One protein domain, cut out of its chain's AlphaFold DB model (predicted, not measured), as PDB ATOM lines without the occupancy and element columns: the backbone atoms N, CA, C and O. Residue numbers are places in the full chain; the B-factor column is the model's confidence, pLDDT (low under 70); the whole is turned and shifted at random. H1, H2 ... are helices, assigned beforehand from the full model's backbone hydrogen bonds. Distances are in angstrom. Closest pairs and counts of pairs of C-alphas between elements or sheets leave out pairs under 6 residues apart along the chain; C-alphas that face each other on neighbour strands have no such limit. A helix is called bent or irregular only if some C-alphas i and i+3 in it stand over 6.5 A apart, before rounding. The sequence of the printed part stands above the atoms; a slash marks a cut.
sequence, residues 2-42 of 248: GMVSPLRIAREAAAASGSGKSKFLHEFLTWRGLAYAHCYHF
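This is residues 2 to 42 of the 248 residues of the protein "Hypothetical protein" of Pyrodinium bahamense (UniProt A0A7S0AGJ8). A lopsided helical hairpin: the short helix H1 runs one way, a loop turns at residues 16 to 20, and the long helix H2 folds back beside H1 and sticks out well past it with residues 30 to 41. The printed part has 41 residues with two named helices, H1 then H2, and no named strand; the class is all helix. The whole is loose, with a radius of gyration of the C-alphas of 11.6 A, and flat, spanning 37 by 22 by 11 A.

H1 holds residues 6 to 15, 14.2 A long, and begins at C-alpha 6 (81.048, 224.720, -8.543). H2 holds residues 21 to 41, 29.0 A long, and ends at C-alpha 41 (96.624, 237.487, -4.012). H2 is neither bent nor irregular, but only just: C-alphas 28 and 31 are 6.3 A apart.

H1 and H2 form a helical hairpin and touch, H2 with residues 21 to 29 alone; their closest C-alphas, of Ala 13 and Lys 21, are 6.4 A apart. They run opposite ways at a shallow tilt of 24 degrees. Every O i to N i+4 pair is within hydrogen-bond range in H1, and 15 of 17 in H2.

The C-alphas farthest apart, of Ser 17 and Phe 42, are 36.7 A apart. The link from H1 to H2 is tight. The printed part has no cut, and no printed residue is under 70 in pLDDT.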
ATOM      1  N   GLY A   2      81.148 229.556 -16.501       83.50
ATOM      2  CA  GLY A   2      80.221 229.698 -15.354       83.50
ATOM      3  C   GLY A   2      78.873 228.975 -15.506       83.50
ATOM      4  O   GLY A   2      77.952 229.239 -14.746       83.50
ATOM      5  N   MET A   3      78.771 228.060 -16.474       90.94
ATOM      6  CA  MET A   3      77.527 227.392 -16.875       90.94
ATOM      7  C   MET A   3      76.978 226.436 -15.806       90.94
ATOM      8  O   MET A   3      75.797 226.104 -15.819       90.94
ATOM      9  N   VAL A   4      77.823 225.993 -14.868       93.06
ATOM     10  CA  VAL A   4      77.432 225.141 -13.739       93.06
ATOM     11  C   VAL A   4      78.080 225.669 -12.463       93.06
ATOM     12  O   VAL A   4      79.260 226.022 -12.449       93.06
ATOM     13  N   SER A   5      77.308 225.711 -11.373       94.19
ATOM     14  CA  SER A   5      77.811 226.149 -10.069       94.19
ATOM     15  C   SER A   5      78.837 225.153  -9.509       94.19
ATOM     16  O   SER A   5      78.497 223.979  -9.314       94.19
ATOM     17  N   PRO A   6      80.062 225.596  -9.165       93.00
ATOM     18  CA  PRO A   6      81.048 224.720  -8.543       93.00
ATOM     19  C   PRO A   6      80.599 224.241  -7.158       93.00
ATOM     20  O   PRO A   6      80.869 223.104  -6.788       93.00
ATOM     21  N   LEU A   7      79.839 225.050  -6.415       94.31
ATOM     22  CA  LEU A   7      79.304 224.646  -5.110       94.31
ATOM     23  C   LEU A   7      78.294 223.503  -5.248       94.31
ATOM     24  O   LEU A   7      78.286 222.573  -4.442       94.31
ATOM     25  N   ARG A   8      77.476 223.536  -6.307       96.06
ATOM     26  CA  ARG A   8      76.545 222.449  -6.620       96.06
ATOM     27  C   ARG A   8      77.296 221.157  -6.946       96.06
ATOM     28  O   ARG A   8      76.979 220.131  -6.351       96.06
ATOM     29  N   ILE A   9      78.296 221.224  -7.830       95.75
ATOM     30  CA  ILE A   9      79.126 220.065  -8.201       95.75
ATOM     31  C   ILE A   9      79.811 219.478  -6.962       95.75
ATOM     32  O   ILE A   9      79.760 218.270  -6.749       95.75
ATOM     33  N   ALA A  10      80.405 220.322  -6.114       95.50
ATOM     34  CA  ALA A  10      81.072 219.880  -4.894       95.50
ATOM     35  C   ALA A  10      80.109 219.175  -3.928       95.50
ATOM     36  O   ALA A  10      80.430 218.101  -3.424       95.50
ATOM     37  N   ARG A  11      78.914 219.737  -3.706       96.56
ATOM     38  CA  ARG A  11      77.878 219.126  -2.858       96.56
ATOM     39  C   ARG A  11      77.428 217.769  -3.400       96.56
ATOM     40  O   ARG A  11      77.325 216.813  -2.640       96.56
ATOM     41  N   GLU A  12      77.156 217.680  -4.701       96.12
ATOM     42  CA  GLU A  12      76.705 216.436  -5.338       96.12
ATOM     43  C   GLU A  12      77.807 215.366  -5.321       96.12
ATOM     44  O   GLU A  12      77.548 214.223  -4.945       96.12
ATOM     45  N   ALA A  13      79.061 215.737  -5.596       94.75
ATOM     46  CA  ALA A  13      80.206 214.837  -5.464       94.75
ATOM     47  C   ALA A  13      80.440 214.394  -4.007       94.75
ATOM     48  O   ALA A  13      80.798 213.243  -3.756       94.75
ATOM     49  N   ALA A  14      80.197 215.272  -3.031       94.81
ATOM     50  CA  ALA A  14      80.271 214.938  -1.611       94.81
ATOM     51  C   ALA A  14      79.167 213.964  -1.164       94.81
ATOM     52  O   ALA A  14      79.387 213.202  -0.224       94.81
ATOM     53  N   ALA A  15      78.018 213.943  -1.838       95.25
ATOM     54  CA  ALA A  15      76.942 212.984  -1.587       95.25
ATOM     55  C   ALA A  15      77.119 211.657  -2.350       95.25
ATOM     56  O   ALA A  15      76.498 210.658  -1.994       95.25
ATOM     57  N   ALA A  16      77.963 211.627  -3.386       92.94
ATOM     58  CA  ALA A  16      78.206 210.433  -4.183       92.94
ATOM     59  C   ALA A  16      78.958 209.335  -3.402       92.94
ATOM     60  O   ALA A  16      79.680 209.596  -2.432       92.94
ATOM     61  N   SER A  17      78.816 208.100  -3.884       91.44
ATOM     62  CA  SER A  17      79.559 206.921  -3.425       91.44
ATOM     63  C   SER A  17      80.674 206.566  -4.413       91.44
ATOM     64  O   SER A  17      80.599 206.902  -5.593       91.44
ATOM     65  N   GLY A  18      81.699 205.851  -3.945       90.50
ATOM     66  CA  GLY A  18      82.770 205.316  -4.792       90.50
ATOM     67  C   GLY A  18      84.164 205.846  -4.454       90.50
ATOM     68  O   GLY A  18      84.338 206.902  -3.848       90.50
ATOM     69  N   SER A  19      85.184 205.096  -4.875       88.75
ATOM     70  CA  SER A  19      86.590 205.347  -4.526       88.75
ATOM     71  C   SER A  19      87.178 206.624  -5.143       88.75
ATOM     72  O   SER A  19      88.171 207.148  -4.646       88.75
ATOM     73  N   GLY A  20      86.565 207.160  -6.204       89.00
ATOM     74  CA  GLY A  20      87.018 208.383  -6.879       89.00
ATOM     75  C   GLY A  20      86.646 209.688  -6.166       89.00
ATOM     76  O   GLY A  20      87.235 210.726  -6.466       89.00
ATOM     77  N   LYS A  21      85.706 209.647  -5.213       91.94
ATOM     78  CA  LYS A  21      85.137 210.824  -4.539       91.94
ATOM     79  C   LYS A  21      86.193 211.726  -3.907       91.94
ATOM     80  O   LYS A  21      86.266 212.907  -4.232       91.94
ATOM     81  N   SER A  22      87.012 211.177  -3.010       93.06
ATOM     82  CA  SER A  22      87.985 211.967  -2.247       93.06
ATOM     83  C   SER A  22      89.014 212.618  -3.165       93.06
ATOM     84  O   SER A  22      89.354 213.783  -2.989       93.06
ATOM     85  N   LYS A  23      89.454 211.888  -4.196       92.00
ATOM     86  CA  LYS A  23      90.378 212.416  -5.199       92.00
ATOM     87  C   LYS A  23      89.741 213.540  -6.015       92.00
ATOM     88  O   LYS A  23      90.367 214.579  -6.183       92.00
ATOM     89  N   PHE A  24      88.509 213.356  -6.491       94.12
ATOM     90  CA  PHE A  24      87.793 214.401  -7.221       94.12
ATOM     91  C   PHE A  24      87.639 215.666  -6.374       94.12
ATOM     92  O   PHE A  24      87.992 216.742  -6.837       94.12
ATOM     93  N   LEU A  25      87.167 215.544  -5.130       95.31
ATOM     94  CA  LEU A  25      86.988 216.693  -4.238       95.31
ATOM     95  C   LEU A  25      88.314 217.389  -3.924       95.31
ATOM     96  O   LEU A  25      88.344 218.611  -3.863       95.31
ATOM     97  N   HIS A  26      89.410 216.644  -3.784       94.75
ATOM     98  CA  HIS A  26      90.735 217.231  -3.597       94.75
ATOM     99  C   HIS A  26      91.177 218.063  -4.814       94.75
ATOM    100  O   HIS A  26      91.582 219.211  -4.669       94.75
ATOM    101  N   GLU A  27      91.039 217.536  -6.032       93.50
ATOM    102  CA  GLU A  27      91.316 218.307  -7.257       93.50
ATOM    103  C   GLU A  27      90.375 219.512  -7.405       93.50
ATOM    104  O   GLU A  27      90.798 220.632  -7.700       93.50
ATOM    105  N   PHE A  28      89.088 219.296  -7.156       94.69
ATOM    106  CA  PHE A  28      88.041 220.263  -7.447       94.69
ATOM    107  C   PHE A  28      87.906 221.379  -6.406       94.69
ATOM    108  O   PHE A  28      87.515 222.488  -6.762       94.69
ATOM    109  N   LEU A  29      88.202 221.114  -5.134       94.94
ATOM    110  CA  LEU A  29      88.148 222.112  -4.063       94.94
ATOM    111  C   LEU A  29      89.536 222.652  -3.742       94.94
ATOM    112  O   LEU A  29      89.721 223.866  -3.751       94.94
ATOM    113  N   THR A  30      90.513 221.774  -3.506       94.94
ATOM    114  CA  THR A  30      91.850 222.189  -3.067       94.94
ATOM    115  C   THR A  30      92.637 222.795  -4.218       94.94
ATOM    116  O   THR A  30      92.957 223.976  -4.170       94.94
ATOM    117  N   TRP A  31      92.924 222.033  -5.276       94.62
ATOM    118  CA  TRP A  31      93.802 222.514  -6.353       94.62
ATOM    119  C   TRP A  31      93.178 223.649  -7.161       94.62
ATOM    120  O   TRP A  31      93.818 224.674  -7.402       94.62
ATOM    121  N   ARG A  32      91.896 223.515  -7.516       94.81
ATOM    122  CA  ARG A  32      91.142 224.615  -8.122       94.81
ATOM    123  C   ARG A  32      91.101 225.831  -7.195       94.81
ATOM    124  O   ARG A  32      91.400 226.926  -7.657       94.81
ATOM    125  N   GLY A  33      90.739 225.663  -5.922       96.12
ATOM    126  CA  GLY A  33      90.637 226.767  -4.963       96.12
ATOM    127  C   GLY A  33      91.966 227.488  -4.753       96.12
ATOM    128  O   GLY A  33      92.005 228.715  -4.778       96.12
ATOM    129  N   LEU A  34      93.063 226.736  -4.653       96.19
ATOM    130  CA  LEU A  34      94.418 227.265  -4.523       96.19
ATOM    131  C   LEU A  34      94.801 228.145  -5.716       96.19
ATOM    132  O   LEU A  34      95.372 229.216  -5.532       96.19
ATOM    133  N   ALA A  35      94.434 227.740  -6.933       96.00
ATOM    134  CA  ALA A  35      94.690 228.542  -8.121       96.00
ATOM    135  C   ALA A  35      93.892 229.861  -8.135       96.00
ATOM    136  O   ALA A  35      94.424 230.894  -8.539       96.00
ATOM    137  N   TYR A  36      92.643 229.857  -7.649       96.12
ATOM    138  CA  TYR A  36      91.872 231.096  -7.455       96.12
ATOM    139  C   TYR A  36      92.493 231.996  -6.391       96.12
ATOM    140  O   TYR A  36      92.652 233.189  -6.635       96.12
ATOM    141  N   ALA A  37      92.857 231.433  -5.237       96.56
ATOM    142  CA  ALA A  37      93.493 232.183  -4.161       96.56
ATOM    143  C   ALA A  37      94.801 232.826  -4.641       96.56
ATOM    144  O   ALA A  37      95.036 234.008  -4.406       96.56
ATOM    145  N   HIS A  38      95.620 232.081  -5.384       96.19
ATOM    146  CA  HIS A  38      96.858 232.602  -5.954       96.19
ATOM    147  C   HIS A  38      96.606 233.749  -6.939       96.19
ATOM    148  O   HIS A  38      97.165 234.821  -6.745       96.19
ATOM    149  N   CYS A  39      95.701 233.596  -7.911       95.12
ATOM    150  CA  CYS A  39      95.382 234.683  -8.847       95.12
ATOM    151  C   CYS A  39      94.766 235.916  -8.161       95.12
ATOM    152  O   CYS A  39      94.901 237.026  -8.668       95.12
ATOM    153  N   TYR A  40      94.083 235.735  -7.025       95.44
ATOM    154  CA  TYR A  40      93.542 236.833  -6.223       95.44
ATOM    155  C   TYR A  40      94.641 237.596  -5.469       95.44
ATOM    156  O   TYR A  40      94.660 238.822  -5.478       95.44
ATOM    157  N   HIS A  41      95.564 236.879  -4.823       95.31
ATOM    158  CA  HIS A  41      96.624 237.487  -4.012       95.31
ATOM    159  C   HIS A  41      97.821 237.983  -4.830       95.31
ATOM    160  O   HIS A  41      98.522 238.892  -4.393       95.31
ATOM    161  N   PHE A  42      98.051 237.406  -6.008       94.06
ATOM    162  CA  PHE A  42      99.146 237.754  -6.907       94.06
ATOM    163  C   PHE A  42      98.571 238.264  -8.233       94.06
ATOM    164  O   PHE A  42      98.491 237.502  -9.203       94.06
TER     165      PHE A  42